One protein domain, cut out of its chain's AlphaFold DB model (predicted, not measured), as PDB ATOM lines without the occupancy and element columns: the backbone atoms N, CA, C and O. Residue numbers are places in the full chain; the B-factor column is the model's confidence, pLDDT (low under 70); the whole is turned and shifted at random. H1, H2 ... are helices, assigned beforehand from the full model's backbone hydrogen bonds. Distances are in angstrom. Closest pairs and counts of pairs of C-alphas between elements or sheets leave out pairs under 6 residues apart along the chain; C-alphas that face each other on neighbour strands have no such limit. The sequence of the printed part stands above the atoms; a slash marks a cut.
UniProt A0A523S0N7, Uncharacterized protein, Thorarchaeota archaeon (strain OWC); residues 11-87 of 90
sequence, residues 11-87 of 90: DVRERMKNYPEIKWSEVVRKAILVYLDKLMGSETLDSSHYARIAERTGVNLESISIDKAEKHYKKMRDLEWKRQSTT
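This is residues 11 to 87 of the 90 residues of an uncharacterized protein of Thorarchaeota archaeon (strain OWC) (UniProt A0A523S0N7). What shape? It is an open hook: H1, H2 and H3 are strung out, and H4 folds back. Which parts? The 77 printed residues include four named helices in that order, all helix. It is extended, radius of gyration of the C-alphas 20.0 A, spanning 59 by 25 by 17 A.

Which helices touch? H4, residues 66 to 86, is apart from H1, 11 to 17, H2, 24 to 40, and H3, 47 to 57. And H1, H2? They are close but not clearly touching, at a steep tilt of 54 degrees; their closest C-alphas, of Met 16 and Trp 24, are 7.9 A apart. Every O i to N i+4 pair in these helices is within hydrogen-bond range.

How long? H4 measures 30.2 A and H2 23.8 A from first to last C-alpha. Where? C-alpha 11 is at (205.841, 147.778, 117.224), C-alpha 86 at (167.799, 136.801, 109.735).

Any cut? The printed part has none, and no link is long. Low confidence? pLDDT is under 70 at residues 40 to 49, 80 to 81 and 83 to 87.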
ATOM      1  N   ASP A  11     205.282 148.826 118.074       96.75
ATOM      2  CA  ASP A  11     205.841 147.778 117.224       96.75
ATOM      3  C   ASP A  11     204.750 146.987 116.479       96.75
ATOM      4  O   ASP A  11     204.922 146.619 115.315       96.75
ATOM      5  N   VAL A  12     203.593 146.759 117.106       95.81
ATOM      6  CA  VAL A  12     202.438 146.112 116.466       95.81
ATOM      7  C   VAL A  12     201.863 147.021 115.384       95.81
ATOM      8  O   VAL A  12     201.597 146.566 114.269       95.81
ATOM      9  N   ARG A  13     201.716 148.318 115.677       93.56
ATOM     10  CA  ARG A  13     201.215 149.297 114.706       93.56
ATOM     11  C   ARG A  13     202.131 149.406 113.488       93.56
ATOM     12  O   ARG A  13     201.629 149.511 112.371       93.56
ATOM     13  N   GLU A  14     203.447 149.390 113.678       96.00
ATOM     14  CA  GLU A  14     204.408 149.405 112.570       96.00
ATOM     15  C   GLU A  14     204.289 148.160 111.695       96.00
ATOM     16  O   GLU A  14     204.176 148.284 110.476       96.00
ATOM     17  N   ARG A  15     204.196 146.967 112.298       96.56
ATOM     18  CA  ARG A  15     203.972 145.725 111.540       96.56
ATOM     19  C   ARG A  15     202.666 145.765 110.752       96.56
ATOM     20  O   ARG A  15     202.645 145.327 109.609       96.56
ATOM     21  N   MET A  16     201.595 146.321 111.319       95.69
ATOM     22  CA  MET A  16     200.309 146.453 110.623       95.69
ATOM     23  C   MET A  16     200.384 147.380 109.404       95.69
ATOM     24  O   MET A  16     199.763 147.096 108.382       95.69
ATOM     25  N   LYS A  17     201.153 148.474 109.487       94.12
ATOM     26  CA  LYS A  17     201.333 149.419 108.369       94.12
ATOM     27  C   LYS A  17     202.017 148.801 107.154       94.12
ATOM     28  O   LYS A  17     201.793 149.289 106.052       94.12
ATOM     29  N   ASN A  18     202.811 147.748 107.345       97.12
ATOM     30  CA  ASN A  18     203.447 147.024 106.245       97.12
ATOM     31  C   ASN A  18     202.444 146.228 105.391       97.12
ATOM     32  O   ASN A  18     202.815 145.781 104.312       97.12
ATOM     33  N   TYR A  19     201.190 146.088 105.843       96.75
ATOM     34  CA  TYR A  19     200.108 145.405 105.125       96.75
ATOM     35  C   TYR A  19     198.878 146.323 104.987       96.75
ATOM     36  O   TYR A  19     197.846 146.106 105.639       96.75
ATOM     37  N   PRO A  20     198.977 147.412 104.198       93.56
ATOM     38  CA  PRO A  20     197.899 148.391 104.036       93.56
ATOM     39  C   PRO A  20     196.664 147.830 103.309       93.56
ATOM     40  O   PRO A  20     195.572 148.378 103.443       93.56
ATOM     41  N   GLU A  21     196.810 146.738 102.561       95.94
ATOM     42  CA  GLU A  21     195.723 146.027 101.887       95.94
ATOM     43  C   GLU A  21     194.756 145.332 102.863       95.94
ATOM     44  O   GLU A  21     193.625 144.999 102.498       95.94
ATOM     45  N   ILE A  22     195.172 145.127 104.117       94.62
ATOM     46  CA  ILE A  22     194.366 144.462 105.139       94.62
ATOM     47  C   ILE A  22     193.396 145.455 105.787       94.62
ATOM     48  O   ILE A  22     193.773 146.479 106.357       94.62
ATOM     49  N   LYS A  23     192.110 145.091 105.809       94.00
ATOM     50  CA  LYS A  23     191.084 145.801 106.586       94.00
ATOM     51  C   LYS A  23     191.210 145.460 108.072       94.00
ATOM     52  O   LYS A  23     190.477 144.624 108.596       94.00
ATOM     53  N   TRP A  24     192.139 146.113 108.765       93.56
ATOM     54  CA  TRP A  24     192.443 145.839 110.175       93.56
ATOM     55  C   TRP A  24     191.239 145.967 111.119       93.56
ATOM     56  O   TRP A  24     191.133 145.204 112.076       93.56
ATOM     57  N   SER A  25     190.287 146.854 110.822       89.31
ATOM     58  CA  SER A  25     189.024 146.959 111.569       89.31
ATOM     59  C   SER A  25     188.192 145.668 111.524       89.31
ATOM     60  O   SER A  25     187.607 145.283 112.536       89.31
ATOM     61  N   GLU A  26     188.178 144.961 110.390       91.31
ATOM     62  CA  GLU A  26     187.500 143.666 110.244       91.31
ATOM     63  C   GLU A  26     188.212 142.564 111.026       91.31
ATOM     64  O   GLU A  26     187.565 141.740 111.674       91.31
ATOM     65  N   VAL A  27     189.547 142.560 110.992       93.81
ATOM     66  CA  VAL A  27     190.370 141.599 111.739       93.81
ATOM     67  C   VAL A  27     190.108 141.735 113.236       93.81
ATOM     68  O   VAL A  27     189.812 140.743 113.902       93.81
ATOM     69  N   VAL A  28     190.138 142.967 113.749       92.31
ATOM     70  CA  VAL A  28     189.856 143.256 115.160       92.31
ATOM     71  C   VAL A  28     188.431 142.848 115.522       92.31
ATOM     72  O   VAL A  28     188.236 142.178 116.532       92.31
ATOM     73  N   ARG A  29     187.431 143.171 114.688       89.19
ATOM     74  CA  ARG A  29     186.041 142.773 114.955       89.19
ATOM     75  C   ARG A  29     185.893 141.255 115.056       89.19
ATOM     76  O   ARG A  29     185.268 140.776 115.997       89.19
ATOM     77  N   LYS A  30     186.493 140.496 114.133       87.25
ATOM     78  CA  LYS A  30     186.478 139.025 114.175       87.25
ATOM     79  C   LYS A  30     187.179 138.478 115.415       87.25
ATOM     80  O   LYS A  30     186.658 137.565 116.041       87.25
ATOM     81  N   ALA A  31     188.327 139.042 115.786       90.44
ATOM     82  CA  ALA A  31     189.050 138.631 116.985       90.44
ATOM     83  C   ALA A  31     188.228 138.879 118.258       90.44
ATOM     84  O   ALA A  31     188.161 138.002 119.115       90.44
ATOM     85  N   ILE A  32     187.555 140.034 118.347       89.00
ATOM     86  CA  ILE A  32     186.644 140.353 119.451       89.00
ATOM     87  C   ILE A  32     185.491 139.352 119.494       89.00
ATOM     88  O   ILE A  32     185.221 138.831 120.566       89.00
ATOM     89  N   LEU A  33     184.846 139.043 118.362       83.94
ATOM     90  CA  LEU A  33     183.759 138.055 118.320       83.94
ATOM     91  C   LEU A  33     184.227 136.674 118.785       83.94
ATOM     92  O   LEU A  33     183.632 136.124 119.695       83.94
ATOM     93  N   VAL A  34     185.345 136.166 118.261       82.06
ATOM     94  CA  VAL A  34     185.897 134.868 118.688       82.06
ATOM     95  C   VAL A  34     186.257 134.871 120.174       82.06
ATOM     96  O   VAL A  34     186.105 133.861 120.856       82.06
ATOM     97  N   TYR A  35     186.770 135.986 120.694       85.56
ATOM     98  CA  TYR A  35     187.098 136.096 122.112       85.56
ATOM     99  C   TYR A  35     185.846 136.197 122.988       85.56
ATOM    100  O   TYR A  35     185.800 135.579 124.045       85.56
ATOM    101  N   LEU A  36     184.822 136.924 122.537       81.25
ATOM    102  CA  LEU A  36     183.516 136.970 123.185       81.25
ATOM    103  C   LEU A  36     182.858 135.599 123.173       81.25
ATOM    104  O   LEU A  36     182.382 135.194 124.218       81.25
ATOM    105  N   ASP A  37     182.915 134.857 122.070       74.56
ATOM    106  CA  ASP A  37     182.442 133.478 122.014       74.56
ATOM    107  C   ASP A  37     183.182 132.645 123.064       74.56
ATOM    108  O   ASP A  37     182.552 132.042 123.921       74.56
ATOM    109  N   LYS A  38     184.519 132.703 123.124       74.06
ATOM    110  CA  LYS A  38     185.297 132.007 124.168       74.06
ATOM    111  C   LYS A  38     184.898 132.401 125.596       74.06
ATOM    112  O   LYS A  38     184.833 131.527 126.453       74.06
ATOM    113  N   LEU A  39     184.648 133.686 125.857       72.00
ATOM    114  CA  LEU A  39     184.249 134.194 127.175       72.00
ATOM    115  C   LEU A  39     182.799 133.853 127.539       72.00
ATOM    116  O   LEU A  39     182.508 133.570 128.696       72.00
ATOM    117  N   MET A  40     181.894 133.917 126.565       63.56
ATOM    118  CA  MET A  40     180.465 133.631 126.710       63.56
ATOM    119  C   MET A  40     180.169 132.133 126.677       63.56
ATOM    120  O   MET A  40     179.035 131.737 126.929       63.56
ATOM    121  N   GLY A  41     181.174 131.314 126.376       47.94
ATOM    122  CA  GLY A  41     181.018 129.888 126.207       47.94
ATOM    123  C   GLY A  41     180.664 129.513 124.768       47.94
ATOM    124  O   GLY A  41     179.601 128.974 124.500       47.94
ATOM    125  N   SER A  42     181.658 129.549 123.882       45.41
ATOM    126  CA  SER A  42     182.002 128.392 123.063       45.41
ATOM    127  C   SER A  42     182.644 127.331 123.963       45.41
ATOM    128  O   SER A  42     183.693 126.762 123.677       45.41
ATOM    129  N   GLU A  43     182.002 127.053 125.084       45.53
ATOM    130  CA  GLU A  43     181.556 125.716 125.330       45.53
ATOM    131  C   GLU A  43     181.196 125.098 123.944       45.53
ATOM    132  O   GLU A  43     180.152 125.337 123.352       45.53
ATOM    133  N   THR A  44     182.034 124.218 123.395       45.84
ATOM    134  CA  THR A  44     181.673 122.811 123.561       45.84
ATOM    135  C   THR A  44     181.117 122.700 124.959       45.84
ATOM    136  O   THR A  44     181.877 122.598 125.919       45.84
ATOM    137  N   LEU A  45     179.805 122.920 125.077       49.34
ATOM    138  CA  LEU A  45     179.076 122.565 126.271       49.34
ATOM    139  C   LEU A  45     179.337 121.088 126.271       49.34
ATOM    140  O   LEU A  45     178.773 120.358 125.452       49.34
ATOM    141  N   ASP A  46     180.339 120.684 127.049       56.66
ATOM    142  CA  ASP A  46     180.604 119.282 127.222       56.66
ATOM    143  C   ASP A  46     179.253 118.675 127.591       56.66
ATOM    144  O   ASP A  46     178.393 119.337 128.188       56.66
ATOM    145  N   SER A  47     179.032 117.439 127.169       62.19
ATOM    146  CA  SER A  47     177.831 116.684 127.504       62.19
ATOM    147  C   SER A  47     177.398 116.916 128.960       62.19
ATOM    148  O   SER A  47     176.205 117.048 129.219       62.19
ATOM    149  N   SER A  48     178.357 117.111 129.878       64.88
ATOM    150  CA  SER A  48     178.155 117.502 131.272       64.88
ATOM    151  C   SER A  48     177.371 118.805 131.504       64.88
ATOM    152  O   SER A  48     176.519 118.829 132.396       64.88
ATOM    153  N   HIS A  49     177.574 119.889 130.746       66.44
ATOM    154  CA  HIS A  49     176.800 121.118 130.950       66.44
ATOM    155  C   HIS A  49     175.342 120.937 130.509       66.44
ATOM    156  O   HIS A  49     174.424 121.275 131.266       66.44
ATOM    157  N   TYR A  50     175.107 120.342 129.339       73.69
ATOM    158  CA  TYR A  50     173.747 120.042 128.889       73.69
ATOM    159  C   TYR A  50     173.062 118.993 129.770       73.69
ATOM    160  O   TYR A  50     171.868 119.126 130.036       73.69
ATOM    161  N   ALA A  51     173.802 118.007 130.286       77.38
ATOM    162  CA  ALA A  51     173.294 117.029 131.245       77.38
ATOM    163  C   ALA A  51     172.810 117.708 132.534       77.38
ATOM    164  O   ALA A  51     171.685 117.466 132.958       77.38
ATOM    165  N   ARG A  52     173.575 118.661 133.086       78.44
ATOM    166  CA  ARG A  52     173.146 119.455 134.254       78.44
ATOM    167  C   ARG A  52     171.883 120.275 133.988       78.44
ATOM    168  O   ARG A  52     171.048 120.445 134.875       78.44
ATOM    169  N   ILE A  53     171.726 120.811 132.776       81.62
ATOM    170  CA  ILE A  53     170.497 121.518 132.389       81.62
ATOM    171  C   ILE A  53     169.327 120.535 132.307       81.62
ATOM    172  O   ILE A  53     168.246 120.850 132.806       81.62
ATOM    173  N   ALA A  54     169.536 119.366 131.702       83.88
ATOM    174  CA  ALA A  54     168.524 118.324 131.591       83.88
ATOM    175  C   ALA A  54     168.059 117.861 132.981       83.88
ATOM    176  O   ALA A  54     166.863 117.894 133.255       83.88
ATOM    177  N   GLU A  55     168.988 117.591 133.900       83.88
ATOM    178  CA  GLU A  55     168.694 117.277 135.304       83.88
ATOM    179  C   GLU A  55     167.880 118.384 135.984       83.88
ATOM    180  O   GLU A  55     166.804 118.125 136.522       83.88
ATOM    181  N   ARG A  56     168.331 119.645 135.900       84.06
ATOM    182  CA  ARG A  56     167.632 120.789 136.516       84.06
ATOM    183  C   ARG A  56     166.224 121.004 135.954       84.06
ATOM    184  O   ARG A  56     165.363 121.538 136.646       84.06
ATOM    185  N   THR A  57     166.001 120.646 134.693       86.25
ATOM    186  CA  THR A  57     164.709 120.811 134.007       86.25
ATOM    187  C   THR A  57     163.838 119.556 134.058       86.25
ATOM    188  O   THR A  57     162.717 119.583 133.552       86.25
ATOM    189  N   GLY A  58     164.314 118.474 134.684       88.25
ATOM    190  CA  GLY A  58     163.601 117.198 134.772       88.25
ATOM    191  C   GLY A  58     163.538 116.424 133.450       88.25
ATOM    192  O   GLY A  58     162.694 115.544 133.288       88.25
ATOM    193  N   VAL A  59     164.400 116.747 132.484       87.81
ATOM    194  CA  VAL A  59     164.491 116.038 131.205       87.81
ATOM    195  C   VAL A  59     165.359 114.796 131.382       87.81
ATOM    196  O   VAL A  59     166.559 114.893 131.625       87.81
ATOM    197  N   ASN A  60     164.767 113.615 131.198       87.50
ATOM    198  CA  ASN A  60     165.511 112.359 131.184       87.50
ATOM    199  C   ASN A  60     166.079 112.084 129.780       87.50
ATOM    200  O   ASN A  60     165.338 111.688 128.877       87.50
ATOM    201  N   LEU A  61     167.393 112.257 129.616       83.25
ATOM    202  CA  LEU A  61     168.101 112.036 128.351       83.25
ATOM    203  C   LEU A  61     168.098 110.564 127.904       83.25
ATOM    204  O   LEU A  61     167.983 110.300 126.710       83.25
ATOM    205  N   GLU A  62     168.157 109.612 128.837       85.62
ATOM    206  CA  GLU A  62     168.213 108.168 128.553       85.62
ATOM    207  C   GLU A  62     166.893 107.638 127.976       85.62
ATOM    208  O   GLU A  62     166.868 106.668 127.225       85.62
ATOM    209  N   SER A  63     165.780 108.310 128.287       88.56
ATOM    210  CA  SER A  63     164.451 107.965 127.766       88.56
ATOM    211  C   SER A  63     164.207 108.418 126.319       88.56
ATOM    212  O   SER A  63     163.167 108.105 125.729       88.56
ATOM    213  N   ILE A  64     165.132 109.186 125.731       87.94
ATOM    214  CA  ILE A  64     164.990 109.736 124.383       87.94
ATOM    215  C   ILE A  64     165.545 108.730 123.373       87.94
ATOM    216  O   ILE A  64     166.740 108.456 123.338       87.94
ATOM    217  N   SER A  65     164.682 108.214 122.494       92.75
ATOM    218  CA  SER A  65     165.128 107.367 121.386       92.75
ATOM    219  C   SER A  65     165.999 108.140 120.392       92.75
ATOM    220  O   SER A  65     165.822 109.346 120.192       92.75
ATOM    221  N   ILE A  66     166.897 107.428 119.704       88.69
ATOM    222  CA  ILE A  66     167.815 108.009 118.713       88.69
ATOM    223  C   ILE A  66     167.047 108.778 117.626       88.69
ATOM    224  O   ILE A  66     167.375 109.929 117.348       88.69
ATOM    225  N   ASP A  67     165.958 108.216 117.092       90.94
ATOM    226  CA  ASP A  67     165.124 108.884 116.078       90.94
ATOM    227  C   ASP A  67     164.545 110.217 116.570       90.94
ATOM    228  O   ASP A  67     164.395 111.188 115.820       90.94
ATOM    229  N   LYS A  68     164.182 110.277 117.855       90.56
ATOM    230  CA  LYS A  68     163.635 111.483 118.471       90.56
ATOM    231  C   LYS A  68     164.742 112.508 118.713       90.56
ATOM    232  O   LYS A  68     164.532 113.688 118.432       90.56
ATOM    233  N   ALA A  69     165.921 112.065 119.148       86.81
ATOM    234  CA  ALA A  69     167.106 112.908 119.272       86.81
ATOM    235  C   ALA A  69     167.507 113.524 117.919       86.81
ATOM    236  O   ALA A  69     167.728 114.733 117.835       86.81
ATOM    237  N   GLU A  70     167.492 112.741 116.837       89.75
ATOM    238  CA  GLU A  70     167.800 113.226 115.488       89.75
ATOM    239  C   GLU A  70     166.792 114.290 115.019       89.75
ATOM    240  O   GLU A  70     167.175 115.333 114.477       89.75
ATOM    241  N   LYS A  71     165.493 114.085 115.283       92.06
ATOM    242  CA  LYS A  71     164.453 115.092 115.007       92.06
ATOM    243  C   LYS A  71     164.689 116.390 115.779       92.06
ATOM    244  O   LYS A  71     164.537 117.472 115.207       92.06
ATOM    245  N   HIS A  72     165.061 116.303 117.057       88.31
ATOM    246  CA  HIS A  72     165.389 117.480 117.864       88.31
ATOM    247  C   HIS A  72     166.606 118.225 117.307       88.31
ATOM    248  O   HIS A  72     166.546 119.446 117.164       88.31
ATOM    249  N   TYR A  73     167.655 117.501 116.907       83.75
ATOM    250  CA  TYR A  73     168.847 118.083 116.297       83.75
ATOM    251  C   TYR A  73     168.534 118.818 114.986       83.75
ATOM    252  O   TYR A  73     168.900 119.985 114.838       83.75
ATOM    253  N   LYS A  74     167.790 118.189 114.063       89.31
ATOM    254  CA  LYS A  74     167.372 118.819 112.794       89.31
ATOM    255  C   LYS A  74     166.588 120.109 113.041       89.31
ATOM    256  O   LYS A  74     166.919 121.151 112.486       89.31
ATOM    257  N   LYS A  75     165.624 120.077 113.967       90.12
ATOM    258  CA  LYS A  75     164.852 121.268 114.353       90.12
ATOM    259  C   LYS A  75     165.739 122.372 114.935       90.12
ATOM    260  O   LYS A  75     165.513 123.546 114.650       90.12
ATOM    261  N   MET A  76     166.733 122.016 115.750       82.31
ATOM    262  CA  MET A  76     167.669 122.983 116.322       82.31
ATOM    263  C   MET A  76     168.531 123.632 115.233       82.31
ATOM    264  O   MET A  76     168.661 124.852 115.219       82.31
ATOM    265  N   ARG A  77     169.032 122.840 114.274       78.00
ATOM    266  CA  ARG A  77     169.779 123.315 113.097       78.00
ATOM    267  C   ARG A  77     168.961 124.271 112.232       78.00
ATOM    268  O   ARG A  77     169.487 125.303 111.827       78.00
ATOM    269  N   ASP A  78     167.685 123.977 111.999       82.12
ATOM    270  CA  ASP A  78     166.798 124.855 111.226       82.12
ATOM    271  C   ASP A  78     166.543 126.190 111.940       82.12
ATOM    272  O   ASP A  78     166.495 127.249 111.309       82.12
ATOM    273  N   LEU A  79     166.372 126.161 113.265       79.44
ATOM    274  CA  LEU A  79     166.211 127.370 114.077       79.44
ATOM    275  C   LEU A  79     167.496 128.200 114.119       79.44
ATOM    276  O   LEU A  79     167.429 129.425 114.038       79.44
ATOM    277  N   GLU A  80     168.650 127.545 114.223       69.25
ATOM    278  CA  GLU A  80     169.961 128.189 114.175       69.25
ATOM    279  C   GLU A  80     170.188 128.866 112.818       69.25
ATOM    280  O   GLU A  80     170.507 130.053 112.753       69.25
ATOM    281  N   TRP A  81     169.892 128.155 111.724       63.91
ATOM    282  CA  TRP A  81     169.936 128.705 110.371       63.91
ATOM    283  C   TRP A  81     169.013 129.915 110.210       63.91
ATOM    284  O   TRP A  81     169.410 130.924 109.626       63.91
ATOM    285  N   LYS A  82     167.794 129.868 110.767       71.38
ATOM    286  CA  LYS A  82     166.883 131.024 110.789       71.38
ATOM    287  C   LYS A  82     167.498 132.213 111.524       71.38
ATOM    288  O   LYS A  82     167.513 133.294 110.952       71.38
ATOM    289  N   ARG A  83     168.064 132.039 112.725       68.06
ATOM    290  CA  ARG A  83     168.713 133.146 113.463       68.06
ATOM    291  C   ARG A  83     169.829 133.797 112.647       68.06
ATOM    292  O   ARG A  83     169.844 135.018 112.485       68.06
ATOM    293  N   GLN A  84     170.725 132.981 112.097       55.97
ATOM    294  CA  GLN A  84     171.889 133.471 111.359       55.97
ATOM    295  C   GLN A  84     171.490 134.130 110.032       55.97
ATOM    296  O   GLN A  84     171.972 135.214 109.720       55.97
ATOM    297  N   SER A  85     170.539 133.548 109.297       54.00
ATOM    298  CA  SER A  85     170.024 134.122 108.042       54.00
ATOM    299  C   SER A  85     169.183 135.390 108.238       54.00
ATOM    300  O   SER A  85     169.155 136.243 107.354       54.00
ATOM    301  N   THR A  86     168.533 135.564 109.396       55.59
ATOM    302  CA  THR A  86     167.799 136.801 109.735       55.59
ATOM    303  C   THR A  86     168.692 137.925 110.254       55.59
ATOM    304  O   THR A  86     168.230 139.060 110.393       55.59
ATOM    305  N   THR A  87     169.969 137.647 110.525       54.34
ATOM    306  CA  THR A  87     170.922 138.686 110.914       54.34
ATOM    307  C   THR A  87     171.278 139.486 109.664       54.34
ATOM    308  O   THR A  87     172.102 139.081 108.851       54.34
TER     309      THR A  87